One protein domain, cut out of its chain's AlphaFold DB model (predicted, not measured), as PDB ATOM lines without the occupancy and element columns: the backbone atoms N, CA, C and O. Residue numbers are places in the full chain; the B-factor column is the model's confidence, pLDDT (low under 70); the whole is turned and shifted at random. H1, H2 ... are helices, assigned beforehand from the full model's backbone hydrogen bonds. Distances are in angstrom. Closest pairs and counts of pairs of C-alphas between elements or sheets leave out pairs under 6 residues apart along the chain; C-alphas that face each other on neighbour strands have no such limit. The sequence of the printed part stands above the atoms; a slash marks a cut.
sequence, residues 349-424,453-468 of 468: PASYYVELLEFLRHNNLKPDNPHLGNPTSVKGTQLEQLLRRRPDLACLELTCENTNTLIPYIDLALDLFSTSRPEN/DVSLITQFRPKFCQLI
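Overview. This is residues 349 to 424 and 453 to 468 of the 468 residues of an uncharacterized protein of Magnaporthiopsis poae (strain ATCC 64411 / 73-15) (UniProt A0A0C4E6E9). Picture a loose, open loop of four helices: the long H1 makes one side, H2 makes a corner with it near the last residues of H1, and H3 and H4 lead the chain back to the beginning of H1. Residues 405 to 415, of which 409 to 415 belong to H5, stick out from this loop, as do residues 453 to 458 with H6, while a wide bare link, residues 363 to 381, makes one far end. The printed part has 92 residues with six named helices, H1 to H6 in that order, and no named strand. The class is all helix, with 47 of the 92 residues in the helices. The whole is loose, with a radius of gyration of the C-alphas of 15.5 A and spans of 42 by 37 by 21 A.

Arrangement. Begin with H1, residues 349 to 362, and look at its residues 357 to 361, with which alone it touches H2, residues 382 to 389. Their closest C-alphas, those of Leu 360 and Leu 383, are 4.9 A apart. Their lines are only just about perpendicular, at 70.2 degrees. H3, residues 391 to 395, is close to H2 but not clearly touching; the closest C-alphas, of Leu 387 and Leu 393, are 6.9 A apart. H4, residues 400 to 404, is close to H1 but not clearly touching; the closest C-alphas, of Ala 350 and Thr 403, are 6.8 A apart. H5, residues 409 to 419, and H6, residues 454 to 457, touch no helix. In H1, H2, H4 and H5 every O i to N i+4 pair is within hydrogen-bond range; H3 has 0 of 1, but 2 of 2 O i to N i+3 pairs, and H6 is too short for an O i to N i+4 pair.

Along the chain. Find C-alpha 349 at (113.476, 170.381, 149.672); from there H1 runs 20.2 A to C-alpha 362. H2 is 11.1 A long, and the shorter H3 and H4 follow it. Then find C-alpha 409 at (109.607, 186.453, 154.006), where H5 begins its 15.7 A. H6 ends at C-alpha 457, at (84.459, 176.671, 164.926).

Size, cuts and confidence. Look for the two C-alphas farthest apart at Asp 368 and Leu 406, 42.9 A. The link from H1 to H2, 19 residues, is long; those from H2 to H3, H3 to H4 and H4 to H5 are tight. Residues 425 to 452 are not printed, and C-alphas 424 and 453 across this cut are 18.1 A apart. The mean pLDDT of the printed part is 72.7; residues 364 to 376, 420 to 424 and 453 to 468 are under 70.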
ATOM      1  N   PRO A 349     114.171 169.756 148.546       91.12
ATOM      2  CA  PRO A 349     113.476 170.381 149.672       91.12
ATOM      3  C   PRO A 349     112.001 169.963 149.782       91.12
ATOM      4  O   PRO A 349     111.489 169.830 150.890       91.12
ATOM      5  N   ALA A 350     111.330 169.706 148.652       91.06
ATOM      6  CA  ALA A 350     109.951 169.221 148.639       91.06
ATOM      7  C   ALA A 350     109.838 167.815 149.255       91.06
ATOM      8  O   ALA A 350     108.952 167.572 150.072       91.06
ATOM      9  N   SER A 351     110.774 166.914 148.936       90.94
ATOM     10  CA  SER A 351     110.840 165.578 149.543       90.94
ATOM     11  C   SER A 351     111.098 165.651 151.053       90.94
ATOM     12  O   SER A 351     110.442 164.955 151.827       90.94
ATOM     13  N   TYR A 352     111.987 166.549 151.492       92.81
ATOM     14  CA  TYR A 352     112.225 166.798 152.918       92.81
ATOM     15  C   TYR A 352     110.977 167.327 153.641       92.81
ATOM     16  O   TYR A 352     110.676 166.898 154.753       92.81
ATOM     17  N   TYR A 353     110.230 168.233 153.007       93.00
ATOM     18  CA  TYR A 353     108.979 168.755 153.555       93.00
ATOM     19  C   TYR A 353     107.932 167.650 153.759       93.00
ATOM     20  O   TYR A 353     107.340 167.566 154.836       93.00
ATOM     21  N   VAL A 354     107.745 166.766 152.771       92.38
ATOM     22  CA  VAL A 354     106.824 165.622 152.883       92.38
ATOM     23  C   VAL A 354     107.245 164.681 154.011       92.38
ATOM     24  O   VAL A 354     106.406 164.309 154.830       92.38
ATOM     25  N   GLU A 355     108.537 164.355 154.112       91.00
ATOM     26  CA  GLU A 355     109.062 163.510 155.193       91.00
ATOM     27  C   GLU A 355     108.840 164.148 156.574       91.00
ATOM     28  O   GLU A 355     108.512 163.458 157.537       91.00
ATOM     29  N   LEU A 356     108.952 165.476 156.688       92.19
ATOM     30  CA  LEU A 356     108.687 166.183 157.941       92.19
ATOM     31  C   LEU A 356     107.206 166.109 158.341       92.19
ATOM     32  O   LEU A 356     106.901 165.872 159.510       92.19
ATOM     33  N   LEU A 357     106.279 166.288 157.394       90.69
ATOM     34  CA  LEU A 357     104.847 166.125 157.671       90.69
ATOM     35  C   LEU A 357     104.525 164.681 158.072       90.69
ATOM     36  O   LEU A 357     103.779 164.457 159.026       90.69
ATOM     37  N   GLU A 358     105.133 163.709 157.393       86.94
ATOM     38  CA  GLU A 358     104.979 162.287 157.691       86.94
ATOM     39  C   GLU A 358     105.532 161.928 159.076       86.94
ATOM     40  O   GLU A 358     104.905 161.181 159.835       86.94
ATOM     41  N   PHE A 359     106.670 162.512 159.453       85.94
ATOM     42  CA  PHE A 359     107.218 162.409 160.798       85.94
ATOM     43  C   PHE A 359     106.229 162.963 161.831       85.94
ATOM     44  O   PHE A 359     105.898 162.273 162.796       85.94
ATOM     45  N   LEU A 360     105.682 164.164 161.625       87.25
ATOM     46  CA  LEU A 360     104.703 164.759 162.545       87.25
ATOM     47  C   LEU A 360     103.389 163.967 162.630       87.25
ATOM     48  O   LEU A 360     102.727 164.016 163.665       87.25
ATOM     49  N   ARG A 361     103.017 163.230 161.575       83.06
ATOM     50  CA  ARG A 361     101.836 162.355 161.559       83.06
ATOM     51  C   ARG A 361     102.006 161.116 162.438       83.06
ATOM     52  O   ARG A 361     101.032 160.636 163.001       83.06
ATOM     53  N   HIS A 362     103.218 160.573 162.539       78.19
ATOM     54  CA  HIS A 362     103.475 159.339 163.295       78.19
ATOM     55  C   HIS A 362     103.965 159.564 164.726       78.19
ATOM     56  O   HIS A 362     104.078 158.609 165.499       78.19
ATOM     57  N   ASN A 363     104.246 160.810 165.094       76.19
ATOM     58  CA  ASN A 363     104.467 161.179 166.480       76.19
ATOM     59  C   ASN A 363     103.119 161.515 167.128       76.19
ATOM     60  O   ASN A 363     102.214 162.034 166.474       76.19
ATOM     61  N   ASN A 364     102.978 161.177 168.411       68.69
ATOM     62  CA  ASN A 364     101.783 161.473 169.196       68.69
ATOM     63  C   ASN A 364     102.100 162.535 170.243       68.69
ATOM     64  O   ASN A 364     103.183 162.542 170.829       68.69
ATOM     65  N   LEU A 365     101.140 163.418 170.512       62.97
ATOM     66  CA  LEU A 365     101.255 164.414 171.583       62.97
ATOM     67  C   LEU A 365     100.936 163.827 172.963       62.97
ATOM     68  O   LEU A 365     101.391 164.353 173.976       62.97
ATOM     69  N   LYS A 366     100.153 162.742 173.016       63.97
ATOM     70  CA  LYS A 366      99.715 162.103 174.262       63.97
ATOM     71  C   LYS A 366     100.216 160.656 174.321       63.97
ATOM     72  O   LYS A 366      99.725 159.828 173.554       63.97
ATOM     73  N   PRO A 367     101.152 160.314 175.226       58.53
ATOM     74  CA  PRO A 367     101.638 158.941 175.366       58.53
ATOM     75  C   PRO A 367     100.540 157.970 175.838       58.53
ATOM     76  O   PRO A 367     100.583 156.791 175.494       58.53
ATOM     77  N   ASP A 368      99.526 158.471 176.550       61.19
ATOM     78  CA  ASP A 368      98.465 157.656 177.159       61.19
ATOM     79  C   ASP A 368      97.403 157.157 176.165       61.19
ATOM     80  O   ASP A 368      96.668 156.209 176.463       61.19
ATOM     81  N   ASN A 369      97.324 157.777 174.981       61.53
ATOM     82  CA  ASN A 369      96.410 157.392 173.909       61.53
ATOM     83  C   ASN A 369      97.164 157.307 172.574       61.53
ATOM     84  O   ASN A 369      97.068 158.215 171.746       61.53
ATOM     85  N   PRO A 370      97.972 156.252 172.378       61.69
ATOM     86  CA  PRO A 370      98.757 156.121 171.168       61.69
ATOM     87  C   PRO A 370      97.826 155.873 169.972       61.69
ATOM     88  O   PRO A 370      97.010 154.948 169.988       61.69
ATOM     89  N   HIS A 371      97.954 156.690 168.923       64.69
ATOM     90  CA  HIS A 371      97.256 156.491 167.653       64.69
ATOM     91  C   HIS A 371      97.780 155.234 166.954       64.69
ATOM     92  O   HIS A 371      98.737 155.279 166.184       64.69
ATOM     93  N   LEU A 372      97.160 154.090 167.241       65.88
ATOM     94  CA  LEU A 372      97.375 152.846 166.508       65.88
ATOM     95  C   LEU A 372      96.260 152.682 165.469       65.88
ATOM     96  O   LEU A 372      95.086 152.894 165.761       65.88
ATOM     97  N   GLY A 373      96.634 152.280 164.252       58.72
ATOM     98  CA  GLY A 373      95.702 151.604 163.346       58.72
ATOM     99  C   GLY A 373      95.144 152.372 162.164       58.72
ATOM    100  O   GLY A 373      94.688 151.728 161.224       58.72
ATOM    101  N   ASN A 374      95.194 153.706 162.156       68.00
ATOM    102  CA  ASN A 374      94.790 154.471 160.976       68.00
ATOM    103  C   ASN A 374      95.961 155.298 160.423       68.00
ATOM    104  O   ASN A 374      96.187 156.405 160.910       68.00
ATOM    105  N   PRO A 375      96.681 154.794 159.401       62.28
ATOM    106  CA  PRO A 375      97.819 155.503 158.822       62.28
ATOM    107  C   PRO A 375      97.422 156.823 158.145       62.28
ATOM    108  O   PRO A 375      98.279 157.675 157.975       62.28
ATOM    109  N   THR A 376      96.153 157.013 157.770       68.25
ATOM    110  CA  THR A 376      95.693 158.227 157.073       68.25
ATOM    111  C   THR A 376      95.071 159.260 158.013       68.25
ATOM    112  O   THR A 376      94.768 160.379 157.602       68.25
ATOM    113  N   SER A 377      94.872 158.926 159.292       74.00
ATOM    114  CA  SER A 377      94.304 159.860 160.263       74.00
ATOM    115  C   SER A 377      95.382 160.754 160.863       74.00
ATOM    116  O   SER A 377      96.332 160.267 161.462       74.00
ATOM    117  N   VAL A 378      95.157 162.067 160.811       77.50
ATOM    118  CA  VAL A 378      95.987 163.062 161.513       77.50
ATOM    119  C   VAL A 378      95.497 163.369 162.932       77.50
ATOM    120  O   VAL A 378      96.210 164.016 163.689       77.50
ATOM    121  N   LYS A 379      94.294 162.922 163.319       78.69
ATOM    122  CA  LYS A 379      93.709 163.222 164.640       78.69
ATOM    123  C   LYS A 379      94.643 162.806 165.777       78.69
ATOM    124  O   LYS A 379      95.184 161.713 165.708       78.69
ATOM    125  N   GLY A 380      94.775 163.667 166.784       74.88
ATOM    126  CA  GLY A 380      95.607 163.574 167.989       74.88
ATOM    127  C   GLY A 380      97.120 163.461 167.763       74.88
ATOM    128  O   GLY A 380      97.866 163.144 168.694       74.88
ATOM    129  N   THR A 381      97.581 163.787 166.553       79.69
ATOM    130  CA  THR A 381      99.005 163.872 166.192       79.69
ATOM    131  C   THR A 381      99.506 165.318 166.262       79.69
ATOM    132  O   THR A 381      98.722 166.275 166.273       79.69
ATOM    133  N   GLN A 382     100.826 165.504 166.264       83.94
ATOM    134  CA  GLN A 382     101.454 166.824 166.126       83.94
ATOM    135  C   GLN A 382     101.040 167.498 164.809       83.94
ATOM    136  O   GLN A 382     100.866 168.718 164.772       83.94
ATOM    137  N   LEU A 383     100.847 166.711 163.743       87.06
ATOM    138  CA  LEU A 383     100.424 167.223 162.444       87.06
ATOM    139  C   LEU A 383      99.029 167.863 162.500       87.06
ATOM    140  O   LEU A 383      98.837 168.913 161.898       87.06
ATOM    141  N   GLU A 384      98.071 167.309 163.252       86.25
ATOM    142  CA  GLU A 384      96.755 167.954 163.412       86.25
ATOM    143  C   GLU A 384      96.879 169.345 164.033       86.25
ATOM    144  O   GLU A 384      96.248 170.283 163.551       86.25
ATOM    145  N   GLN A 385      97.709 169.509 165.065       86.50
ATOM    146  CA  GLN A 385      97.891 170.819 165.696       86.50
ATOM    147  C   GLN A 385      98.578 171.814 164.760       86.50
ATOM    148  O   GLN A 385      98.210 172.991 164.732       86.50
ATOM    149  N   LEU A 386      99.538 171.346 163.956       88.88
ATOM    150  CA  LEU A 386     100.158 172.168 162.922       88.88
ATOM    151  C   LEU A 386      99.121 172.613 161.885       88.88
ATOM    152  O   LEU A 386      99.003 173.808 161.633       88.88
ATOM    153  N   LEU A 387      98.334 171.684 161.339       88.88
ATOM    154  CA  LEU A 387      97.325 171.975 160.316       88.88
ATOM    155  C   LEU A 387      96.147 172.794 160.854       88.88
ATOM    156  O   LEU A 387      95.547 173.558 160.105       88.88
ATOM    157  N   ARG A 388      95.845 172.707 162.155       86.69
ATOM    158  CA  ARG A 388      94.881 173.600 162.815       86.69
ATOM    159  C   ARG A 388      95.354 175.054 162.781       86.69
ATOM    160  O   ARG A 388      94.535 175.949 162.612       86.69
ATOM    161  N   ARG A 389      96.658 175.292 162.948       84.56
ATOM    162  CA  ARG A 389      97.254 176.641 162.918       84.56
ATOM    163  C   ARG A 389      97.593 177.115 161.506       84.56
ATOM    164  O   ARG A 389      97.539 178.309 161.237       84.56
ATOM    165  N   ARG A 390      97.987 176.191 160.634       86.69
ATOM    166  CA  ARG A 390      98.493 176.435 159.280       86.69
ATOM    167  C   ARG A 390      97.864 175.450 158.291       86.69
ATOM    168  O   ARG A 390      98.541 174.531 157.823       86.69
ATOM    169  N   PRO A 391      96.560 175.595 157.991       86.62
ATOM    170  CA  PRO A 391      95.871 174.711 157.050       86.62
ATOM    171  C   PRO A 391      96.400 174.859 155.618       86.62
ATOM    172  O   PRO A 391      96.313 173.923 154.829       86.62
ATOM    173  N   ASP A 392      96.989 176.011 155.297       84.94
ATOM    174  CA  ASP A 392      97.640 176.313 154.023       84.94
ATOM    175  C   ASP A 392      98.768 175.328 153.678       84.94
ATOM    176  O   ASP A 392      98.941 174.976 152.514       84.94
ATOM    177  N   LEU A 393      99.475 174.802 154.686       90.06
ATOM    178  CA  LEU A 393     100.564 173.840 154.504       90.06
ATOM    179  C   LEU A 393     100.104 172.516 153.872       90.06
ATOM    180  O   LEU A 393     100.874 171.890 153.144       90.06
ATOM    181  N   ALA A 394      98.856 172.098 154.101       86.50
ATOM    182  CA  ALA A 394      98.298 170.906 153.455       86.50
ATOM    183  C   ALA A 394      97.973 171.129 151.969       86.50
ATOM    184  O   ALA A 394      97.851 170.163 151.219       86.50
ATOM    185  N   CYS A 395      97.823 172.386 151.549       86.44
ATOM    186  CA  CYS A 395      97.449 172.769 150.189       86.44
ATOM    187  C   CYS A 395      98.642 173.257 149.355       86.44
ATOM    188  O   CYS A 395      98.450 173.672 148.214       86.44
ATOM    189  N   LEU A 396      99.857 173.244 149.912       89.25
ATOM    190  CA  LEU A 396     101.052 173.706 149.218       89.25
ATOM    191  C   LEU A 396     101.391 172.767 148.054       89.25
ATOM    192  O   LEU A 396     101.726 171.599 148.256       89.25
ATOM    193  N   GLU A 397     101.344 173.289 146.831       90.75
ATOM    194  CA  GLU A 397     101.732 172.530 145.645       90.75
ATOM    195  C   GLU A 397     103.252 172.313 145.617       90.75
ATOM    196  O   GLU A 397     104.039 173.257 145.718       90.75
ATOM    197  N   LEU A 398     103.685 171.064 145.441       90.25
ATOM    198  CA  LEU A 398     105.102 170.689 145.438       90.25
ATOM    199  C   LEU A 398     105.730 170.887 144.049       90.25
ATOM    200  O   LEU A 398     106.164 169.937 143.399       90.25
ATOM    201  N   THR A 399     105.744 172.134 143.573       90.25
ATOM    202  CA  THR A 399     106.295 172.510 142.263       90.25
ATOM    203  C   THR A 399     107.731 173.026 142.366       90.25
ATOM    204  O   THR A 399     108.202 173.484 143.413       90.25
ATOM    205  N   CYS A 400     108.450 172.992 141.242       89.88
ATOM    206  CA  CYS A 400     109.787 173.576 141.140       89.88
ATOM    207  C   CYS A 400     109.788 175.093 141.362       89.88
ATOM    208  O   CYS A 400     110.759 175.622 141.899       89.88
ATOM    209  N   GLU A 401     108.708 175.776 140.979       91.12
ATOM    210  CA  GLU A 401     108.537 177.211 141.206       91.12
ATOM    211  C   GLU A 401     108.412 177.507 142.702       91.12
ATOM    212  O   GLU A 401     109.180 178.323 143.210       91.12
ATOM    213  N   ASN A 402     107.566 176.769 143.430       89.81
ATOM    214  CA  ASN A 402     107.409 176.930 144.882       89.81
ATOM    215  C   ASN A 402     108.676 176.554 145.666       89.81
ATOM    216  O   ASN A 402     108.886 177.037 146.774       89.81
ATOM    217  N   THR A 403     109.532 175.705 145.094       89.25
ATOM    218  CA  THR A 403     110.785 175.272 145.731       89.25
ATOM    219  C   THR A 403     111.923 176.281 145.544       89.25
ATOM    220  O   THR A 403     112.716 176.482 146.460       89.25
ATOM    221  N   ASN A 404     112.037 176.890 144.358       89.44
ATOM    222  CA  ASN A 404     113.229 177.654 143.966       89.44
ATOM    223  C   ASN A 404     113.002 179.168 143.859       89.44
ATOM    224  O   ASN A 404     113.974 179.923 143.794       89.44
ATOM    225  N   THR A 405     111.750 179.629 143.809       91.69
ATOM    226  CA  THR A 405     111.453 181.061 143.700       91.69
ATOM    227  C   THR A 405     111.735 181.753 145.026       91.69
ATOM    228  O   THR A 405     111.141 181.432 146.052       91.69
ATOM    229  N   LEU A 406     112.639 182.731 145.003       93.31
ATOM    230  CA  LEU A 406     112.916 183.558 146.170       93.31
ATOM    231  C   LEU A 406     111.790 184.572 146.356       93.31
ATOM    232  O   LEU A 406     111.538 185.396 145.478       93.31
ATOM    233  N   ILE A 407     111.151 184.526 147.520       92.31
ATOM    234  CA  ILE A 407     110.087 185.446 147.921       92.31
ATOM    235  C   ILE A 407     110.521 186.121 149.229       92.31
ATOM    236  O   ILE A 407     111.062 185.443 150.112       92.31
ATOM    237  N   PRO A 408     110.323 187.440 149.392       95.06
ATOM    238  CA  PRO A 408     110.553 188.100 150.668       95.06
ATOM    239  C   PRO A 408     109.692 187.475 151.771       95.06
ATOM    240  O   PRO A 408     108.476 187.369 151.653       95.06
ATOM    241  N   TYR A 409     110.313 187.097 152.890       92.12
ATOM    242  CA  TYR A 409     109.607 186.453 154.006       92.12
ATOM    243  C   TYR A 409     108.433 187.288 154.552       92.12
ATOM    244  O   TYR A 409     107.427 186.735 154.990       92.12
ATOM    245  N   ILE A 410     108.558 188.620 154.514       94.00
ATOM    246  CA  ILE A 410     107.508 189.531 154.978       94.00
ATOM    247  C   ILE A 410     106.221 189.399 154.158       94.00
ATOM    248  O   ILE A 410     105.141 189.463 154.740       94.00
ATOM    249  N   ASP A 411     106.328 189.140 152.855       91.50
ATOM    250  CA  ASP A 411     105.168 188.995 151.975       91.50
ATOM    251  C   ASP A 411     104.398 187.720 152.333       91.50
ATOM    252  O   ASP A 411     103.191 187.768 152.544       91.50
ATOM    253  N   LEU A 412     105.108 186.609 152.574       89.62
ATOM    254  CA  LEU A 412     104.498 185.359 153.044       89.62
ATOM    255  C   LEU A 412     103.771 185.536 154.386       89.62
ATOM    256  O   LEU A 412     102.695 184.979 154.596       89.62
ATOM    257  N   ALA A 413     104.350 186.302 155.314       89.44
ATOM    258  CA  ALA A 413     103.720 186.564 156.604       89.44
ATOM    259  C   ALA A 413     102.451 187.419 156.453       89.44
ATOM    260  O   ALA A 413     101.429 187.115 157.071       89.44
ATOM    261  N   LEU A 414     102.496 188.467 155.627       88.69
ATOM    262  CA  LEU A 414     101.346 189.332 155.354       88.69
ATOM    263  C   LEU A 414     100.225 188.585 154.623       88.69
ATOM    264  O   LEU A 414      99.057 188.746 154.987       88.69
ATOM    265  N   ASP A 415     100.566 187.716 153.675       85.81
ATOM    266  CA  ASP A 415      99.605 186.852 152.989       85.81
ATOM    267  C   ASP A 415      98.893 185.925 153.984       85.81
ATOM    268  O   ASP A 415      97.663 185.828 153.978       85.81
ATOM    269  N   LEU A 416      99.626 185.325 154.928       85.69
ATOM    270  CA  LEU A 416      99.036 184.517 156.003       85.69
ATOM    271  C   LEU A 416      98.135 185.336 156.943       85.69
ATOM    272  O   LEU A 416      97.069 184.869 157.353       85.69
ATOM    273  N   PHE A 417      98.518 186.567 157.288       82.19
ATOM    274  CA  PHE A 417      97.676 187.441 158.115       82.19
ATOM    275  C   PHE A 417      96.398 187.874 157.395       82.19
ATOM    276  O   PHE A 417      95.337 187.954 158.014       82.19
ATOM    277  N   SER A 418      96.482 188.146 156.093       75.44
ATOM    278  CA  SER A 418      95.318 188.548 155.306       75.44
ATOM    279  C   SER A 418      94.331 187.391 155.119       75.44
ATOM    280  O   SER A 418      93.130 187.586 155.291       75.44
ATOM    281  N   THR A 419      94.832 186.178 154.870       70.75
ATOM    282  CA  THR A 419      94.021 184.963 154.666       70.75
ATOM    283  C   THR A 419      93.437 184.389 155.959       70.75
ATOM    284  O   THR A 419      92.392 183.743 155.922       70.75
ATOM    285  N   SER A 420      94.061 184.643 157.114       67.44
ATOM    286  CA  SER A 420      93.520 184.256 158.429       67.44
ATOM    287  C   SER A 420      92.452 185.217 158.968       67.44
ATOM    288  O   SER A 420      91.776 184.897 159.950       67.44
ATOM    289  N   ARG A 421      92.252 186.381 158.332       57.19
ATOM    290  CA  ARG A 421      91.198 187.326 158.710       57.19
ATOM    291  C   ARG A 421      89.856 186.874 158.112       57.19
ATOM    292  O   ARG A 421      89.749 186.744 156.897       57.19
ATOM    293  N   PRO A 422      88.798 186.679 158.917       52.84
ATOM    294  CA  PRO A 422      87.493 186.310 158.380       52.84
ATOM    295  C   PRO A 422      86.915 187.451 157.528       52.84
ATOM    296  O   PRO A 422      86.894 188.604 157.967       52.84
ATOM    297  N   GLU A 423      86.372 187.116 156.352       45.91
ATOM    298  CA  GLU A 423      85.734 188.055 155.404       45.91
ATOM    299  C   GLU A 423      84.562 188.858 156.016       45.91
ATOM    300  O   GLU A 423      84.144 189.863 155.450       45.91
ATOM    301  N   ASN A 424      84.073 188.479 157.205       42.53
ATOM    302  CA  ASN A 424      82.953 189.119 157.906       42.53
ATOM    303  C   ASN A 424      83.298 189.765 159.266       42.53
ATOM    304  O   ASN A 424      82.395 190.071 160.044       42.53
ATOM    305  N   ASP A 453      78.996 176.601 171.648       30.62
ATOM    306  CA  ASP A 453      80.337 177.042 171.199       30.62
ATOM    307  C   ASP A 453      80.888 176.247 169.994       30.62
ATOM    308  O   ASP A 453      81.789 176.684 169.275       30.62
ATOM    309  N   VAL A 454      80.270 175.106 169.671       31.73
ATOM    310  CA  VAL A 454      80.629 174.261 168.512       31.73
ATOM    311  C   VAL A 454      80.198 174.896 167.174       31.73
ATOM    312  O   VAL A 454      80.694 174.526 166.102       31.73
ATOM    313  N   SER A 455      79.301 175.889 167.217       27.81
ATOM    314  CA  SER A 455      78.748 176.561 166.035       27.81
ATOM    315  C   SER A 455      79.710 177.557 165.375       27.81
ATOM    316  O   SER A 455      79.573 177.810 164.179       27.81
ATOM    317  N   LEU A 456      80.660 178.142 166.110       30.09
ATOM    318  CA  LEU A 456      81.567 179.155 165.552       30.09
ATOM    319  C   LEU A 456      82.808 178.521 164.915       30.09
ATOM    320  O   LEU A 456      83.242 178.954 163.851       30.09
ATOM    321  N   ILE A 457      83.312 177.419 165.476       34.19
ATOM    322  CA  ILE A 457      84.459 176.671 164.926       34.19
ATOM    323  C   ILE A 457      84.116 176.019 163.572       34.19
ATOM    324  O   ILE A 457      84.990 175.805 162.731       34.19
ATOM    325  N   THR A 458      82.834 175.758 163.299       31.00
ATOM    326  CA  THR A 458      82.386 175.209 162.009       31.00
ATOM    327  C   THR A 458      82.426 176.221 160.856       31.00
ATOM    328  O   THR A 458      82.475 175.792 159.704       31.00
ATOM    329  N   GLN A 459      82.487 177.532 161.132       31.34
ATOM    330  CA  GLN A 459      82.659 178.578 160.110       31.34
ATOM    331  C   GLN A 459      84.123 178.817 159.702       31.34
ATOM    332  O   GLN A 459      84.367 179.415 158.659       31.34
ATOM    333  N   PHE A 460      85.097 178.305 160.462       38.41
ATOM    334  CA  PHE A 460      86.537 178.476 160.210       38.41
ATOM    335  C   PHE A 460      87.155 177.393 159.312       38.41
ATOM    336  O   PHE A 460      88.364 177.183 159.336       38.41
ATOM    337  N   ARG A 461      86.355 176.673 158.516       35.72
ATOM    338  CA  ARG A 461      86.894 175.701 157.556       35.72
ATOM    339  C   ARG A 461      87.161 176.375 156.206       35.72
ATOM    340  O   ARG A 461      86.220 176.478 155.416       35.72
ATOM    341  N   PRO A 462      88.412 176.738 155.852       36.69
ATOM    342  CA  PRO A 462      88.771 176.700 154.442       36.69
ATOM    343  C   PRO A 462      88.520 175.265 153.957       36.69
ATOM    344  O   PRO A 462      88.660 174.307 154.726       36.69
ATOM    345  N   LYS A 463      88.050 175.120 152.714       35.50
ATOM    346  CA  LYS A 463      87.759 173.821 152.092       35.50
ATOM    347  C   LYS A 463      88.906 172.858 152.404       35.50
ATOM    348  O   LYS A 463      90.022 173.079 151.951       35.50
ATOM    349  N   PHE A 464      88.629 171.825 153.198       37.25
ATOM    350  CA  PHE A 464      89.580 170.747 153.436       37.25
ATOM    351  C   PHE A 464      89.874 170.125 152.068       37.25
ATOM    352  O   PHE A 464      89.019 169.431 151.514       37.25
ATOM    353  N   CYS A 465      91.046 170.410 151.499       43.19
ATOM    354  CA  CYS A 465      91.592 169.572 150.445       43.19
ATOM    355  C   CYS A 465      91.668 168.153 151.015       43.19
ATOM    356  O   CYS A 465      92.113 167.955 152.149       43.19
ATOM    357  N   GLN A 466      91.133 167.179 150.279       33.78
ATOM    358  CA  GLN A 466      91.220 165.781 150.676       33.78
ATOM    359  C   GLN A 466      92.702 165.420 150.788       33.78
ATOM    360  O   GLN A 466      93.420 165.434 149.793       33.78
ATOM    361  N   LEU A 467      93.148 165.146 152.016       35.97
ATOM    362  CA  LEU A 467      94.408 164.457 152.269       35.97
ATOM    363  C   LEU A 467      94.370 163.130 151.496       35.97
ATOM    364  O   LEU A 467      93.397 162.383 151.633       35.97
ATOM    365  N   ILE A 468      95.383 162.901 150.657       31.59
ATOM    366  CA  ILE A 468      95.593 161.662 149.889       31.59
ATOM    367  C   ILE A 468      95.909 160.504 150.837       31.59
ATOM    368  O   ILE A 468      96.707 160.720 151.779       31.59
TER     369      ILE A 468